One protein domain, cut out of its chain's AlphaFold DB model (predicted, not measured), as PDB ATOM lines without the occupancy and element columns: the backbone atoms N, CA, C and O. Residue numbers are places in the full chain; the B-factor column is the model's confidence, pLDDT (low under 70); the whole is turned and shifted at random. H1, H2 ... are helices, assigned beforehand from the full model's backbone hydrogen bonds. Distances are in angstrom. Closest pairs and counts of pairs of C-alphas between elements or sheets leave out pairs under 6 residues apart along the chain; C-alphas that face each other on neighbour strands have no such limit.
ATOM      1  N   TYR A 178      13.908  45.887  10.037       98.06
ATOM      2  CA  TYR A 178      14.211  47.020  10.906       98.06
ATOM      3  C   TYR A 178      14.273  48.339  10.138       98.06
ATOM      4  O   TYR A 178      13.776  49.353  10.638       98.06
ATOM      5  N   GLN A 179      14.833  48.329   8.927       97.69
ATOM      6  CA  GLN A 179      14.817  49.496   8.046       97.69
ATOM      7  C   GLN A 179      13.382  49.835   7.617       97.69
ATOM      8  O   GLN A 179      13.023  51.014   7.589       97.69
ATOM      9  N   ALA A 180      12.533  48.828   7.379       97.75
ATOM     10  CA  ALA A 180      11.115  49.025   7.069       97.75
ATOM     11  C   ALA A 180      10.366  49.666   8.242       97.75
ATOM     12  O   ALA A 180       9.619  50.627   8.055       97.75
ATOM     13  N   ILE A 181      10.628  49.209   9.470       98.25
ATOM     14  CA  ILE A 181      10.085  49.810  10.692       98.25
ATOM     15  C   ILE A 181      10.491  51.281  10.821       98.25
ATOM     16  O   ILE A 181       9.643  52.120  11.134       98.25
ATOM     17  N   ASP A 182      11.763  51.619  10.620       98.25
ATOM     18  CA  ASP A 182      12.230  52.999  10.786       98.25
ATOM     19  C   ASP A 182      11.712  53.922   9.673       98.25
ATOM     20  O   ASP A 182      11.303  55.056   9.956       98.25
ATOM     21  N   ALA A 183      11.624  53.422   8.438       97.81
ATOM     22  CA  ALA A 183      10.984  54.124   7.330       97.81
ATOM     23  C   ALA A 183       9.489  54.360   7.600       97.81
ATOM     24  O   ALA A 183       9.020  55.494   7.487       97.81
ATOM     25  N   TYR A 184       8.763  53.333   8.054       98.19
ATOM     26  CA  TYR A 184       7.352  53.441   8.430       98.19
ATOM     27  C   TYR A 184       7.151  54.453   9.560       98.19
ATOM     28  O   TYR A 184       6.281  55.317   9.483       98.19
ATOM     29  N   ARG A 185       7.981  54.412  10.608       98.00
ATOM     30  CA  ARG A 185       7.903  55.369  11.724       98.00
ATOM     31  C   ARG A 185       8.130  56.805  11.256       98.00
ATOM     32  O   ARG A 185       7.392  57.694  11.673       98.00
ATOM     33  N   SER A 186       9.109  57.019  10.381       97.31
ATOM     34  CA  SER A 186       9.392  58.333   9.794       97.31
ATOM     35  C   SER A 186       8.216  58.825   8.949       97.31
ATOM     36  O   SER A 186       7.761  59.955   9.125       97.31
ATOM     37  N   HIS A 187       7.649  57.949   8.113       96.81
ATOM     38  CA  HIS A 187       6.443  58.239   7.341       96.81
ATOM     39  C   HIS A 187       5.273  58.619   8.257       96.81
ATOM     40  O   HIS A 187       4.678  59.676   8.081       96.81
ATOM     41  N   ARG A 188       4.984  57.827   9.296       96.75
ATOM     42  CA  ARG A 188       3.878  58.088  10.233       96.75
ATOM     43  C   ARG A 188       4.052  59.369  11.043       96.75
ATOM     44  O   ARG A 188       3.051  60.003  11.360       96.75
ATOM     45  N   MET A 189       5.281  59.768  11.365       95.31
ATOM     46  CA  MET A 189       5.551  61.066  11.998       95.31
ATOM     47  C   MET A 189       5.276  62.239  11.048       95.31
ATOM     48  O   MET A 189       4.785  63.279  11.488       95.31
ATOM     49  N   ALA A 190       5.566  62.070   9.757       95.25
ATOM     50  CA  ALA A 190       5.352  63.101   8.746       95.25
ATOM     51  C   ALA A 190       3.879  63.218   8.313       95.25
ATOM     52  O   ALA A 190       3.360  64.329   8.220       95.25
ATOM     53  N   THR A 191       3.205  62.090   8.071       95.69
ATOM     54  CA  THR A 191       1.869  62.027   7.443       95.69
ATOM     55  C   THR A 191       0.734  61.729   8.420       95.69
ATOM     56  O   THR A 191      -0.443  61.855   8.078       95.69
ATOM     57  N   GLY A 192       1.054  61.292   9.639       93.69
ATOM     58  CA  GLY A 192       0.060  60.939  10.643       93.69
ATOM     59  C   GLY A 192      -0.758  62.142  11.110       93.69
ATOM     60  O   GLY A 192      -0.272  63.269  11.155       93.69
ATOM     61  N   LYS A 193      -2.007  61.885  11.528       93.00
ATOM     62  CA  LYS A 193      -2.873  62.910  12.131       93.00
ATOM     63  C   LYS A 193      -2.178  63.562  13.328       93.00
ATOM     64  O   LYS A 193      -1.726  62.844  14.230       93.00
ATOM     65  N   LYS A 194      -2.161  64.894  13.347       90.88
ATOM     66  CA  LYS A 194      -1.633  65.722  14.434       90.88
ATOM     67  C   LYS A 194      -2.772  66.305  15.269       90.88
ATOM     68  O   LYS A 194      -3.901  66.389  14.796       90.88
ATOM     69  N   GLN A 195      -2.475  66.612  16.522       84.50
ATOM     70  CA  GLN A 195      -3.312  67.434  17.391       84.50
ATOM     71  C   GLN A 195      -3.033  68.917  17.102       84.50
ATOM     72  O   GLN A 195      -2.036  69.239  16.452       84.50
ATOM     73  N   ASP A 196      -3.865  69.811  17.631       80.94
ATOM     74  CA  ASP A 196      -3.751  71.261  17.396       80.94
ATOM     75  C   ASP A 196      -2.425  71.849  17.905       80.94
ATOM     76  O   ASP A 196      -1.890  72.793  17.337       80.94
ATOM     77  N   ASN A 197      -1.820  71.223  18.920       81.00
ATOM     78  CA  ASN A 197      -0.485  71.564  19.422       81.00
ATOM     79  C   ASN A 197       0.674  71.058  18.529       81.00
ATOM     80  O   ASN A 197       1.833  71.109  18.936       81.00
ATOM     81  N   GLY A 198       0.380  70.499  17.352       86.56
ATOM     82  CA  GLY A 198       1.360  69.941  16.418       86.56
ATOM     83  C   GLY A 198       1.884  68.545  16.776       86.56
ATOM     84  O   GLY A 198       2.562  67.924  15.948       86.56
ATOM     85  N   ASN A 199       1.558  68.005  17.956       87.38
ATOM     86  CA  ASN A 199       1.989  66.669  18.365       87.38
ATOM     87  C   ASN A 199       1.245  65.573  17.595       87.38
ATOM     88  O   ASN A 199       0.105  65.732  17.160       87.38
ATOM     89  N   ALA A 200       1.878  64.409  17.457       89.88
ATOM     90  CA  ALA A 200       1.238  63.241  16.862       89.88
ATOM     91  C   ALA A 200       0.015  62.806  17.685       89.88
ATOM     92  O   ALA A 200       0.097  62.693  18.909       89.88
ATOM     93  N   SER A 201      -1.099  62.492  17.021       89.56
ATOM     94  CA  SER A 201      -2.305  61.994  17.694       89.56
ATOM     95  C   SER A 201      -2.044  60.693  18.477       89.56
ATOM     96  O   SER A 201      -1.160  59.914  18.103       89.56
ATOM     97  N   PRO A 202      -2.847  60.368  19.511       87.19
ATOM     98  CA  PRO A 202      -2.655  59.154  20.311       87.19
ATOM     99  C   PRO A 202      -2.622  57.852  19.497       87.19
ATOM    100  O   PRO A 202      -1.929  56.906  19.868       87.19
ATOM    101  N   SER A 203      -3.346  57.795  18.371       89.62
ATOM    102  CA  SER A 203      -3.298  56.643  17.462       89.62
ATOM    103  C   SER A 203      -1.929  56.514  16.798       89.62
ATOM    104  O   SER A 203      -1.360  55.426  16.797       89.62
ATOM    105  N   VAL A 204      -1.380  57.620  16.287       94.19
ATOM    106  CA  VAL A 204      -0.049  57.648  15.665       94.19
ATOM    107  C   VAL A 204       1.021  57.319  16.705       94.19
ATOM    108  O   VAL A 204       1.869  56.468  16.463       94.19
ATOM    109  N   GLN A 205       0.946  57.903  17.905       92.62
ATOM    110  CA  GLN A 205       1.864  57.569  19.002       92.62
ATOM    111  C   GLN A 205       1.811  56.078  19.363       92.62
ATOM    112  O   GLN A 205       2.848  55.455  19.610       92.62
ATOM    113  N   ASN A 206       0.614  55.484  19.377       92.44
ATOM    114  CA  ASN A 206       0.458  54.058  19.621       92.44
ATOM    115  C   ASN A 206       1.099  53.212  18.510       92.44
ATOM    116  O   ASN A 206       1.812  52.269  18.849       92.44
ATOM    117  N   ASP A 207       0.918  53.570  17.234       95.25
ATOM    118  CA  ASP A 207       1.580  52.897  16.106       95.25
ATOM    119  C   ASP A 207       3.104  52.937  16.274       95.25
ATOM    120  O   ASP A 207       3.754  51.897  16.285       95.25
ATOM    121  N   LEU A 208       3.676  54.119  16.525       96.50
ATOM    122  CA  LEU A 208       5.122  54.304  16.699       96.50
ATOM    123  C   LEU A 208       5.683  53.482  17.864       96.50
ATOM    124  O   LEU A 208       6.765  52.894  17.762       96.50
ATOM    125  N   ARG A 209       4.945  53.426  18.978       96.62
ATOM    126  CA  ARG A 209       5.305  52.622  20.151       96.62
ATOM    127  C   ARG A 209       5.279  51.129  19.832       96.62
ATOM    128  O   ARG A 209       6.175  50.407  20.270       96.62
ATOM    129  N   ILE A 210       4.271  50.663  19.096       97.38
ATOM    130  CA  ILE A 210       4.152  49.259  18.690       97.38
ATOM    131  C   ILE A 210       5.244  48.901  17.679       97.38
ATOM    132  O   ILE A 210       5.902  47.886  17.872       97.38
ATOM    133  N   SER A 211       5.527  49.746  16.687       97.56
ATOM    134  CA  SER A 211       6.628  49.544  15.735       97.56
ATOM    135  C   SER A 211       7.983  49.434  16.441       97.56
ATOM    136  O   SER A 211       8.763  48.530  16.155       97.56
ATOM    137  N   LYS A 212       8.251  50.285  17.443       97.12
ATOM    138  CA  LYS A 212       9.466  50.172  18.270       97.12
ATOM    139  C   LYS A 212       9.515  48.857  19.057       97.12
ATOM    140  O   LYS A 212      10.594  48.308  19.261       97.12
ATOM    141  N   ARG A 213       8.365  48.360  19.520       95.12
ATOM    142  CA  ARG A 213       8.276  47.067  20.209       95.12
ATOM    143  C   ARG A 213       8.502  45.898  19.251       95.12
ATOM    144  O   ARG A 213       9.235  44.994  19.626       95.12
ATOM    145  N   LEU A 214       7.948  45.938  18.038       96.56
ATOM    146  CA  LEU A 214       8.196  44.930  17.001       96.56
ATOM    147  C   LEU A 214       9.703  44.768  16.762       96.56
ATOM    148  O   LEU A 214      10.209  43.659  16.873       96.56
ATOM    149  N   LYS A 215      10.433  45.883  16.622       95.62
ATOM    150  CA  LYS A 215      11.906  45.907  16.504       95.62
ATOM    151  C   LYS A 215      12.657  45.296  17.702       95.62
ATOM    152  O   LYS A 215      13.837  45.003  17.611       95.62
ATOM    153  N   LYS A 216      12.017  45.179  18.870       94.06
ATOM    154  CA  LYS A 216      12.608  44.581  20.079       94.06
ATOM    155  C   LYS A 216      12.251  43.100  20.231       94.06
ATOM    156  O   LYS A 216      12.985  42.361  20.884       94.06
ATOM    157  N   GLU A 217      11.080  42.703  19.745       92.06
ATOM    158  CA  GLU A 217      10.495  41.381  19.990       92.06
ATOM    159  C   GLU A 217      10.666  40.421  18.806       92.06
ATOM    160  O   GLU A 217      10.591  39.215  19.016       92.06
ATOM    161  N   MET A 218      10.939  40.934  17.605       93.31
ATOM    162  CA  MET A 218      11.215  40.153  16.397       93.31
ATOM    163  C   MET A 218      12.680  40.317  15.993       93.31
ATOM    164  O   MET A 218      13.250  41.383  16.214       93.31
ATOM    165  N   SER A 219      13.277  39.273  15.419       91.88
ATOM    166  CA  SER A 219      14.589  39.366  14.777       91.88
ATOM    167  C   SER A 219      14.523  40.273  13.552       91.88
ATOM    168  O   SER A 219      13.463  40.428  12.944       91.88
ATOM    169  N   ASP A 220      15.661  40.867  13.198       96.25
ATOM    170  CA  ASP A 220      15.792  41.489  11.886       96.25
ATOM    171  C   ASP A 220      15.924  40.391  10.825       96.25
ATOM    172  O   ASP A 220      16.527  39.349  11.089       96.25
ATOM    173  N   PHE A 221      15.338  40.619   9.659       91.38
ATOM    174  CA  PHE A 221      15.363  39.712   8.512       91.38
ATOM    175  C   PHE A 221      15.289  40.538   7.233       91.38
ATOM    176  O   PHE A 221      14.826  41.688   7.260       91.38
ATOM    177  N   ALA A 222      15.759  39.991   6.118       90.69
ATOM    178  CA  ALA A 222      15.656  40.686   4.846       90.69
ATOM    179  C   ALA A 222      14.207  40.639   4.342       90.69
ATOM    180  O   ALA A 222      13.549  39.606   4.411       90.69
ATOM    181  N   ILE A 223      13.679  41.758   3.839       93.25
ATOM    182  CA  ILE A 223      12.254  41.849   3.470       93.25
ATOM    183  C   ILE A 223      11.865  40.828   2.391       93.25
ATOM    184  O   ILE A 223      10.761  40.280   2.433       93.25
ATOM    185  N   TRP A 224      12.784  40.500   1.479       87.88
ATOM    186  CA  TRP A 224      12.559  39.479   0.454       87.88
ATOM    187  C   TRP A 224      12.252  38.083   1.032       87.88
ATOM    188  O   TRP A 224      11.552  37.312   0.376       87.88
ATOM    189  N   GLU A 225      12.652  37.776   2.272       86.06
ATOM    190  CA  GLU A 225      12.293  36.533   2.985       86.06
ATOM    191  C   GLU A 225      10.798  36.448   3.339       86.06
ATOM    192  O   GLU A 225      10.349  35.465   3.918       86.06
ATOM    193  N   THR A 226      10.013  37.485   3.038       90.50
ATOM    194  CA  THR A 226       8.553  37.498   3.215       90.50
ATOM    195  C   THR A 226       7.798  37.570   1.892       90.50
ATOM    196  O   THR A 226       6.626  37.940   1.870       90.50
ATOM    197  N   SER A 227       8.461  37.221   0.783       85.69
ATOM    198  CA  SER A 227       7.859  37.201  -0.560       85.69
ATOM    199  C   SER A 227       6.889  36.031  -0.767       85.69
ATOM    200  O   SER A 227       6.084  36.062  -1.699       85.69
ATOM    201  N   ASP A 228       6.907  35.019   0.111       88.56
ATOM    202  CA  ASP A 228       5.881  33.978   0.166       88.56
ATOM    203  C   ASP A 228       4.794  34.286   1.208       88.56
ATOM    204  O   ASP A 228       5.042  34.748   2.327       88.56
ATOM    205  N   LYS A 229       3.544  33.959   0.861       93.75
ATOM    206  CA  LYS A 229       2.395  34.156   1.753       93.75
ATOM    207  C   LYS A 229       2.544  33.371   3.061       93.75
ATOM    208  O   LYS A 229       2.066  33.854   4.086       93.75
ATOM    209  N   ASN A 230       3.109  32.163   3.042       91.88
ATOM    210  CA  ASN A 230       3.207  31.330   4.242       91.88
ATOM    211  C   ASN A 230       4.259  31.881   5.201       91.88
ATOM    212  O   ASN A 230       3.974  31.974   6.390       91.88
ATOM    213  N   GLN A 231       5.396  32.359   4.686       90.94
ATOM    214  CA  GLN A 231       6.401  33.072   5.489       90.94
ATOM    215  C   GLN A 231       5.786  34.287   6.191       90.94
ATOM    216  O   GLN A 231       5.944  34.481   7.398       90.94
ATOM    217  N   LEU A 232       5.000  35.081   5.458       94.94
ATOM    218  CA  LEU A 232       4.287  36.207   6.050       94.94
ATOM    219  C   LEU A 232       3.249  35.733   7.089       94.94
ATOM    220  O   LEU A 232       3.174  36.304   8.176       94.94
ATOM    221  N   ASP A 233       2.474  34.679   6.806       96.38
ATOM    222  CA  ASP A 233       1.485  34.118   7.743       96.38
ATOM    223  C   ASP A 233       2.124  33.590   9.035       96.38
ATOM    224  O   ASP A 233       1.539  33.771  10.103       96.38
ATOM    225  N   GLU A 234       3.330  33.021   8.985       94.69
ATOM    226  CA  GLU A 234       4.086  32.575  10.165       94.69
ATOM    227  C   GLU A 234       4.400  33.736  11.121       94.69
ATOM    228  O   GLU A 234       4.199  33.619  12.339       94.69
ATOM    229  N   LEU A 235       4.786  34.902  10.582       95.44
ATOM    230  CA  LEU A 235       5.000  36.113  11.383       95.44
ATOM    231  C   LEU A 235       3.713  36.545  12.100       95.44
ATOM    232  O   LEU A 235       3.735  36.922  13.277       95.44
ATOM    233  N   PHE A 236       2.570  36.471  11.414       97.56
ATOM    234  CA  PHE A 236       1.271  36.771  12.016       97.56
ATOM    235  C   PHE A 236       0.830  35.692  13.005       97.56
ATOM    236  O   PHE A 236       0.284  36.032  14.057       97.56
ATOM    237  N   ALA A 237       1.103  34.418  12.731       97.44
ATOM    238  CA  ALA A 237       0.749  33.290  13.581       97.44
ATOM    239  C   ALA A 237       1.393  33.398  14.970       97.44
ATOM    240  O   ALA A 237       0.728  33.101  15.968       97.44
ATOM    241  N   TYR A 238       2.634  33.892  15.061       95.94
ATOM    242  CA  TYR A 238       3.281  34.185  16.344       95.94
ATOM    243  C   TYR A 238       2.404  35.099  17.211       95.94
ATOM    244  O   TYR A 238       2.035  34.748  18.335       95.94
ATOM    245  N   TRP A 239       1.981  36.242  16.665       97.19
ATOM    246  CA  TRP A 239       1.146  37.203  17.383       97.19
ATOM    247  C   TRP A 239      -0.280  36.704  17.598       97.19
ATOM    248  O   TRP A 239      -0.833  36.913  18.685       97.19
ATOM    249  N   ARG A 240      -0.857  36.003  16.616       97.75
ATOM    250  CA  ARG A 240      -2.191  35.384  16.664       97.75
ATOM    251  C   ARG A 240      -2.319  34.436  17.853       97.75
ATOM    252  O   ARG A 240      -3.325  34.470  18.560       97.75
ATOM    253  N   ASN A 241      -1.263  33.673  18.135       97.38
ATOM    254  CA  ASN A 241      -1.178  32.744  19.265       97.38
ATOM    255  C   ASN A 241      -0.902  33.409  20.625       97.38
ATOM    256  O   ASN A 241      -0.881  32.723  21.652       97.38
ATOM    257  N   ARG A 242      -0.773  34.744  20.647       96.62
ATOM    258  CA  ARG A 242      -0.610  35.587  21.840       96.62
ATOM    259  C   ARG A 242       0.597  35.152  22.674       96.62
ATOM    260  O   ARG A 242       0.414  34.471  23.687       96.62
ATOM    261  N   PRO A 243       1.819  35.555  22.284       95.62
ATOM    262  CA  PRO A 243       3.038  35.132  22.956       95.62
ATOM    263  C   PRO A 243       3.028  35.484  24.444       95.62
ATOM    264  O   PRO A 243       2.345  36.411  24.900       95.62
ATOM    265  N   VAL A 244       3.807  34.725  25.208       95.44
ATOM    266  CA  VAL A 244       3.993  34.961  26.637       95.44
ATOM    267  C   VAL A 244       4.812  36.231  26.840       95.44
ATOM    268  O   VAL A 244       5.902  36.400  26.294       95.44
ATOM    269  N   SER A 245       4.278  37.153  27.632       92.94
ATOM    270  CA  SER A 245       4.963  38.382  27.991       92.94
ATOM    271  C   SER A 245       6.108  38.079  28.951       92.94
ATOM    272  O   SER A 245       5.876  37.654  30.081       92.94
ATOM    273  N   LYS A 246       7.335  38.435  28.557       89.44
ATOM    274  CA  LYS A 246       8.534  38.328  29.411       89.44
ATOM    275  C   LYS A 246       8.394  39.037  30.768       89.44
ATOM    276  O   LYS A 246       9.096  38.695  31.706       89.44
ATOM    277  N   LYS A 247       7.510  40.040  30.871       89.00
ATOM    278  CA  LYS A 247       7.295  40.823  32.097       89.00
ATOM    279  C   LYS A 247       6.344  40.147  33.087       89.00
ATOM    280  O   LYS A 247       6.513  40.323  34.285       89.00
ATOM    281  N   THR A 248       5.307  39.475  32.592       91.06
ATOM    282  CA  THR A 248       4.224  38.951  33.446       91.06
ATOM    283  C   THR A 248       4.215  37.432  33.534       91.06
ATOM    284  O   THR A 248       3.585  36.901  34.432       91.06
ATOM    285  N   GLY A 249       4.885  36.729  32.614       93.50
ATOM    286  CA  GLY A 249       4.771  35.273  32.485       93.50
ATOM    287  C   GLY A 249       3.449  34.812  31.856       93.50
ATOM    288  O   GLY A 249       3.319  33.646  31.500       93.50
ATOM    289  N   ASP A 250       2.502  35.727  31.634       93.75
ATOM    290  CA  ASP A 250       1.208  35.449  31.019       93.75
ATOM    291  C   ASP A 250       1.208  35.744  29.517       93.75
ATOM    292  O   ASP A 250       1.922  36.622  29.021       93.75
ATOM    293  N   ARG A 251       0.325  35.066  28.774       95.50
ATOM    294  CA  ARG A 251       0.032  35.428  27.380       95.50
ATOM    295  C   ARG A 251      -0.490  36.861  27.295       95.50
ATOM    296  O   ARG A 251      -1.369  37.264  28.062       95.50
ATOM    297  N   ILE A 252       0.003  37.621  26.316       95.62
ATOM    298  CA  ILE A 252      -0.460  38.996  26.076       95.62
ATOM    299  C   ILE A 252      -1.979  39.051  25.865       95.62
ATOM    300  O   ILE A 252      -2.602  38.079  25.444       95.62
ATOM    301  N   SER A 253      -2.608  40.193  26.152       94.62
ATOM    302  CA  SER A 253      -4.058  40.362  25.952       94.62
ATOM    303  C   SER A 253      -4.463  40.299  24.470       94.62
ATOM    304  O   SER A 253      -3.674  40.676  23.606       94.62
ATOM    305  N   ASP A 254      -5.716  39.923  24.198       95.06
ATOM    306  CA  ASP A 254      -6.336  39.940  22.861       95.06
ATOM    307  C   ASP A 254      -6.127  41.285  22.138       95.06
ATOM    308  O   ASP A 254      -5.527  41.341  21.069       95.06
ATOM    309  N   SER A 255      -6.500  42.395  22.786       93.88
ATOM    310  CA  SER A 255      -6.320  43.745  22.235       93.88
ATOM    311  C   SER A 255      -4.854  44.067  21.937       93.88
ATOM    312  O   SER A 255      -4.560  44.634  20.889       93.88
ATOM    313  N   HIS A 256      -3.920  43.673  22.809       94.94
ATOM    314  CA  HIS A 256      -2.492  43.889  22.565       94.94
ATOM    315  C   HIS A 256      -2.022  43.157  21.305       94.94
ATOM    316  O   HIS A 256      -1.379  43.779  20.466       94.94
ATOM    317  N   SER A 257      -2.357  41.871  21.169       96.88
ATOM    318  CA  SER A 257      -2.012  41.066  19.993       96.88
ATOM    319  C   SER A 257      -2.621  41.654  18.717       96.88
ATOM    320  O   SER A 257      -1.902  41.899  17.748       96.88
ATOM    321  N   LYS A 258      -3.913  42.005  18.752       96.69
ATOM    322  CA  LYS A 258      -4.615  42.641  17.631       96.69
ATOM    323  C   LYS A 258      -3.948  43.943  17.191       96.69
ATOM    324  O   LYS A 258      -3.737  44.156  16.002       96.69
ATOM    325  N   HIS A 259      -3.598  44.818  18.134       96.19
ATOM    326  CA  HIS A 259      -2.906  46.063  17.805       96.19
ATOM    327  C   HIS A 259      -1.509  45.809  17.229       96.19
ATOM    328  O   HIS A 259      -1.145  46.478  16.270       96.19
ATOM    329  N   THR A 260      -0.759  44.829  17.753       97.56
ATOM    330  CA  THR A 260       0.540  44.442  17.182       97.56
ATOM    331  C   THR A 260       0.405  43.975  15.736       97.56
ATOM    332  O   THR A 260       1.111  44.491  14.876       97.56
ATOM    333  N   MET A 261      -0.527  43.062  15.450       98.00
ATOM    334  CA  MET A 261      -0.761  42.566  14.088       98.00
ATOM    335  C   MET A 261      -1.238  43.668  13.142       98.00
ATOM    336  O   MET A 261      -0.776  43.738  12.011       98.00
ATOM    337  N   ASN A 262      -2.121  44.565  13.590       97.62
ATOM    338  CA  ASN A 262      -2.554  45.690  12.761       97.62
ATOM    339  C   ASN A 262      -1.381  46.602  12.385       97.62
ATOM    340  O   ASN A 262      -1.251  46.961  11.222       97.62
ATOM    341  N   THR A 263      -0.511  46.942  13.341       98.25
ATOM    342  CA  THR A 263       0.681  47.750  13.052       98.25
ATOM    343  C   THR A 263       1.671  47.004  12.161       98.25
ATOM    344  O   THR A 263       2.221  47.614  11.251       98.25
ATOM    345  N   LEU A 264       1.879  45.700  12.382       98.00
ATOM    346  CA  LEU A 264       2.726  44.867  11.524       98.00
ATOM    347  C   LEU A 264       2.214  44.870  10.079       98.00
ATOM    348  O   LEU A 264       2.974  45.124   9.153       98.00
ATOM    349  N   TRP A 265       0.907  44.684   9.895       98.12
ATOM    350  CA  TRP A 265       0.266  44.764   8.585       98.12
ATOM    351  C   TRP A 265       0.430  46.139   7.938       98.12
ATOM    352  O   TRP A 265       0.751  46.222   6.761       98.12
ATOM    353  N   SER A 266       0.255  47.221   8.699       98.00
ATOM    354  CA  SER A 266       0.468  48.577   8.185       98.00
ATOM    355  C   SER A 266       1.908  48.837   7.736       98.00
ATOM    356  O   SER A 266       2.096  49.636   6.828       98.00
ATOM    357  N   ILE A 267       2.909  48.177   8.332       98.31
ATOM    358  CA  ILE A 267       4.302  48.254   7.863       98.31
ATOM    359  C   ILE A 267       4.440  47.563   6.502       98.31
ATOM    360  O   ILE A 267       5.016  48.157   5.598       98.31
ATOM    361  N   PHE A 268       3.875  46.360   6.339       97.94
ATOM    362  CA  PHE A 268       3.921  45.625   5.069       97.94
ATOM    363  C   PHE A 268       3.164  46.335   3.940       97.94
ATOM    364  O   PHE A 268       3.684  46.455   2.839       97.94
ATOM    365  N   VAL A 269       1.982  46.888   4.223       97.88
ATOM    366  CA  VAL A 269       1.249  47.719   3.250       97.88
ATOM    367  C   VAL A 269       2.045  48.974   2.888       97.88
ATOM    368  O   VAL A 269       2.114  49.345   1.727       97.88
ATOM    369  N   PHE A 270       2.697  49.616   3.862       97.69
ATOM    370  CA  PHE A 270       3.511  50.799   3.588       97.69
ATOM    371  C   PHE A 270       4.697  50.510   2.657       97.69
ATOM    372  O   PHE A 270       5.006  51.353   1.819       97.69
ATOM    373  N   ILE A 271       5.385  49.376   2.824       96.88
ATOM    374  CA  ILE A 271       6.502  49.033   1.934       96.88
ATOM    375  C   ILE A 271       6.006  48.631   0.541       96.88
ATOM    376  O   ILE A 271       6.588  49.096  -0.425       96.88
ATOM    377  N   ASP A 272       4.899  47.889   0.440       96.38
ATOM    378  CA  ASP A 272       4.245  47.530  -0.832       96.38
ATOM    379  C   ASP A 272       3.830  48.771  -1.641       96.38
ATOM    380  O   ASP A 272       4.096  48.885  -2.833       96.38
ATOM    381  N   GLU A 273       3.241  49.769  -0.979       96.38
ATOM    382  CA  GLU A 273       2.785  51.007  -1.624       96.38
ATOM    383  C   GLU A 273       3.925  52.006  -1.916       96.38
ATOM    384  O   GLU A 273       3.708  53.047  -2.547       96.38
ATOM    385  N   SER A 274       5.145  51.755  -1.433       95.31
ATOM    386  CA  SER A 274       6.243  52.714  -1.517       95.31
ATOM    387  C   SER A 274       7.212  52.381  -2.646       95.31
ATOM    388  O   SER A 274       7.969  51.425  -2.565       95.31
ATOM    389  N   SER A 275       7.353  53.294  -3.612       90.25
ATOM    390  CA  SER A 275       8.337  53.192  -4.710       90.25
ATOM    391  C   SER A 275       9.808  53.154  -4.274       90.25
ATOM    392  O   SER A 275      10.706  52.993  -5.097       90.25
ATOM    393  N   ARG A 276      10.083  53.348  -2.979       91.88
ATOM    394  CA  ARG A 276      11.422  53.205  -2.400       91.88
ATOM    395  C   ARG A 276      11.755  51.759  -2.063       91.88
ATOM    396  O   ARG A 276      12.897  51.519  -1.672       91.88
ATOM    397  N   TRP A 277      10.785  50.859  -2.134       93.56
ATOM    398  CA  TRP A 277      10.935  49.457  -1.804       93.56
ATOM    399  C   TRP A 277      10.715  48.619  -3.055       93.56
ATOM    400  O   TRP A 277       9.804  48.881  -3.835       93.56
ATOM    401  N   ASN A 278      11.581  47.639  -3.263       90.25
ATOM    402  CA  ASN A 278      11.512  46.698  -4.374       90.25
ATOM    403  C   ASN A 278      10.849  45.398  -3.911       90.25
ATOM    404  O   ASN A 278      11.407  44.310  -4.025       90.25
ATOM    405  N   TRP A 279       9.702  45.540  -3.253       92.44
ATOM    406  CA  TRP A 279       8.975  44.441  -2.641       92.44
ATOM    407  C   TRP A 279       7.484  44.660  -2.823       92.44
ATOM    408  O   TRP A 279       6.988  45.761  -2.597       92.44
ATOM    409  N   GLU A 280       6.786  43.592  -3.185       93.31
ATOM    410  CA  GLU A 280       5.340  43.581  -3.348       93.31
ATOM    411  C   GLU A 280       4.725  42.588  -2.368       93.31
ATOM    412  O   GLU A 280       5.290  41.529  -2.063       93.31
ATOM    413  N   LEU A 281       3.531  42.915  -1.894       95.19
ATOM    414  CA  LEU A 281       2.774  42.062  -1.001       95.19
ATOM    415  C   LEU A 281       2.476  40.711  -1.690       95.19
ATOM    416  O   LEU A 281       1.880  40.690  -2.773       95.19
ATOM    417  N   PRO A 282       2.791  39.556  -1.064       94.12
ATOM    418  CA  PRO A 282       2.605  38.256  -1.697       94.12
ATOM    419  C   PRO A 282       1.161  38.006  -2.125       94.12
ATOM    420  O   PRO A 282       0.199  38.351  -1.421       94.12
ATOM    421  N   LYS A 283       0.980  37.314  -3.253       93.19
ATOM    422  CA  LYS A 283      -0.352  36.971  -3.761       93.19
ATOM    423  C   LYS A 283      -1.177  36.255  -2.685       93.19
ATOM    424  O   LYS A 283      -0.815  35.201  -2.170       93.19
ATOM    425  N   GLY A 284      -2.341  36.822  -2.369       94.94
ATOM    426  CA  GLY A 284      -3.255  36.271  -1.365       94.94
ATOM    427  C   GLY A 284      -2.923  36.629   0.088       94.94
ATOM    428  O   GLY A 284      -3.659  36.189   0.974       94.94
ATOM    429  N   ALA A 285      -1.904  37.451   0.355       95.88
ATOM    430  CA  ALA A 285      -1.579  37.944   1.698       95.88
ATOM    431  C   ALA A 285      -2.754  38.680   2.367       95.88
ATOM    432  O   ALA A 285      -2.925  38.598   3.581       95.88
ATOM    433  N   GLY A 286      -3.651  39.307   1.594       94.69
ATOM    434  CA  GLY A 286      -4.889  39.900   2.122       94.69
ATOM    435  C   GLY A 286      -5.823  38.909   2.845       94.69
ATOM    436  O   GLY A 286      -6.716  39.338   3.572       94.69
ATOM    437  N   ARG A 287      -5.617  37.592   2.676       96.06
ATOM    438  CA  ARG A 287      -6.359  36.514   3.357       96.06
ATOM    439  C   ARG A 287      -5.701  36.034   4.658       96.06
ATOM    440  O   ARG A 287      -6.207  35.095   5.263       96.06
ATOM    441  N   ILE A 288      -4.582  36.628   5.077       96.88
ATOM    442  CA  ILE A 288      -3.927  36.296   6.350       96.88
ATOM    443  C   ILE A 288      -4.863  36.650   7.510       96.88
ATOM    444  O   ILE A 288      -5.322  37.792   7.641       96.88
ATOM    445  N   ASP A 289      -5.141  35.668   8.371       96.62
ATOM    446  CA  ASP A 289      -5.975  35.879   9.551       96.62
ATOM    447  C   ASP A 289      -5.228  36.725  10.590       96.62
ATOM    448  O   ASP A 289      -4.109  36.425  11.009       96.62
ATOM    449  N   ARG A 290      -5.861  37.803  11.038       96.44
ATOM    450  CA  ARG A 290      -5.308  38.743  12.027       96.44
ATOM    451  C   ARG A 290      -6.149  38.763  13.301       96.44
ATOM    452  O   ARG A 290      -6.151  39.750  14.040       96.44
ATOM    453  N   THR A 291      -6.882  37.681  13.556       96.94
ATOM    454  CA  THR A 291      -7.730  37.507  14.734       96.94
ATOM    455  C   THR A 291      -6.969  36.739  15.812       96.94
ATOM    456  O   THR A 291      -6.677  35.562  15.622       96.94
ATOM    457  N   PRO A 292      -6.632  37.356  16.958       97.12
ATOM    458  CA  PRO A 292      -5.988  36.631  18.045       97.12
ATOM    459  C   PRO A 292      -6.862  35.478  18.543       97.12
ATOM    460  O   PRO A 292      -8.090  35.583  18.585       97.12
ATOM    461  N   ILE A 293      -6.231  34.403  19.010       96.38
ATOM    462  CA  ILE A 293      -6.967  33.314  19.652       96.38
ATOM    463  C   ILE A 293      -7.644  33.798  20.947       96.38
ATOM    464  O   ILE A 293      -7.085  34.573  21.740       96.38
ATOM    465  N   SER A 294      -8.854  33.297  21.190       94.19
ATOM    466  CA  SER A 294      -9.552  33.506  22.458       94.19
ATOM    467  C   SER A 294      -9.008  32.541  23.506       94.19
ATOM    468  O   SER A 294      -8.968  31.335  23.278       94.19
ATOM    469  N   LEU A 295      -8.643  33.051  24.681       93.06
ATOM    470  CA  LEU A 295      -8.233  32.225  25.817       93.06
ATOM    471  C   LEU A 295      -9.412  32.024  26.780       93.06
ATOM    472  O   LEU A 295     -10.345  32.832  26.828       93.06
ATOM    473  N   ASP A 296      -9.356  30.977  27.608       90.00
ATOM    474  CA  ASP A 296     -10.373  30.734  28.645       90.00
ATOM    475  C   ASP A 296     -10.470  31.903  29.644       90.00
ATOM    476  O   ASP A 296     -11.555  32.298  30.083       90.00
ATOM    477  N   SER A 297      -9.336  32.552  29.926       86.31
ATOM    478  CA  SER A 297      -9.283  33.757  30.754       86.31
ATOM    479  C   SER A 297     -10.100  34.917  30.166       86.31
ATOM    480  O   SER A 297     -10.697  35.688  30.924       86.31
ATOM    481  N   ASP A 298     -10.219  35.026  28.839       86.12
ATOM    482  CA  ASP A 298     -11.082  36.028  28.206       86.12
ATOM    483  C   ASP A 298     -12.552  35.651  28.328       86.12
ATOM    484  O   ASP A 298     -13.389  36.524  28.562       86.12
ATOM    485  N   ARG A 299     -12.881  34.358  28.221       82.06
ATOM    486  CA  ARG A 299     -14.250  33.863  28.411       82.06
ATOM    487  C   ARG A 299     -14.734  34.143  29.831       82.06
ATOM    488  O   ARG A 299     -15.821  34.697  29.994       82.06
ATOM    489  N   LYS A 300     -13.910  33.864  30.845       78.62
ATOM    490  CA  LYS A 300     -14.184  34.199  32.255       78.62
ATOM    491  C   LYS A 300     -14.373  35.704  32.460       78.62
ATOM    492  O   LYS A 300     -15.348  36.121  33.086       78.62
ATOM    493  N   LYS A 301     -13.512  36.538  31.861       75.44
ATOM    494  CA  LYS A 301     -13.652  38.008  31.883       75.44
ATOM    495  C   LYS A 301     -14.920  38.498  31.173       75.44
ATOM    496  O   LYS A 301     -15.560  39.432  31.641       75.44
ATOM    497  N   ARG A 302     -15.310  37.893  30.048       76.38
ATOM    498  CA  ARG A 302     -16.550  38.238  29.327       76.38
ATOM    499  C   ARG A 302     -17.790  37.809  30.111       76.38
ATOM    500  O   ARG A 302     -18.738  38.581  30.183       76.38
ATOM    501  N   ARG A 303     -17.776  36.614  30.712       71.25
ATOM    502  CA  ARG A 303     -18.877  36.097  31.537       71.25
ATOM    503  C   ARG A 303     -19.079  36.953  32.783       71.25
ATOM    504  O   ARG A 303     -20.193  37.404  33.009       71.25
ATOM    505  N   SER A 304     -18.009  37.244  33.525       62.84
ATOM    506  CA  SER A 304     -18.074  38.160  34.673       62.84
ATOM    507  C   SER A 304     -18.601  39.532  34.258       62.84
ATOM    508  O   SER A 304     -19.586  39.964  34.828       62.84
ATOM    509  N   ARG A 305     -18.087  40.154  33.187       65.88
ATOM    510  CA  ARG A 305     -18.626  41.437  32.679       65.88
ATOM    511  C   ARG A 305     -20.107  41.418  32.288       65.88
ATOM    512  O   ARG A 305     -20.720  42.475  32.297       65.88
TER     513      ARG A 305
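Overview. This is residues 178 to 305 of the 530 residues of an uncharacterized protein of Fuerstia marisgermanicae (UniProt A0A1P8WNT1). The long helix H5 makes the core, with the hairpin of H1 and H2 packed crosswise on one side of it and H4 running alongside it on another. Short H3 lies near H4, and residues 299 to 305 of H6 stick out. The printed part has 128 residues with six named helices, H1 to H6 in chain order, and no named strand; it is all helix, its packing part aligned, part crossed. It is compact, with a radius of gyration of the C-alphas of 16.0 A, and spans 49 by 43 by 25 A.

Arrangement. H1, residues 178 to 191, and H2, residues 202 to 217, form a helical hairpin; they touch, the closest C-alphas being those of Arg 185 and Leu 208, 5.8 A apart, and run opposite ways at a shallow tilt of 8 degrees. H1, with residues 180 to 184 alone, touches the hub H5, residues 254 to 272, about perpendicular at 90 degrees; the closest C-alphas are those of Tyr 184 and Ile 267, 6.0 A apart. H2, with residues 207 to 214 alone, touches H5 about perpendicular at 88 degrees, the closest C-alphas being Asp 207 and Thr 263, 6.1 A apart. H3, residues 223 to 226, and H4, residues 229 to 240, are close but not clearly touching, with the closest C-alphas, Thr 226 and Leu 232, 5.3 A apart. H4, with residues 236 to 240 alone, touches H5 in a second helical hairpin, opposite ways at a shallow tilt of 28 degrees; the closest C-alphas are Trp 239 and Ser 257, 5.6 A apart. H6, residues 296 to 305, is only just apart from H5, at 8.1 A. Every O i to N i+4 pair is within hydrogen-bond range in H1, H2, H5 and H6, and 7 of 8 in H4; H3 is too short for one.

Along the chain. H1 begins at C-alpha 178 (14.211, 47.020, 10.906). From first to last C-alpha, H2 measures 22.1 A and H5 27.0 A. H6 ends at C-alpha 305 (-18.626, 41.437, 32.679).

Size, cuts and confidence. The two C-alphas farthest apart, Ser 275 and Ser 304, are 49.7 A apart. The printed part has no cut; the links H4 to H5 and H5 to H6 are long. Residues 304 to 305 have pLDDT under 70.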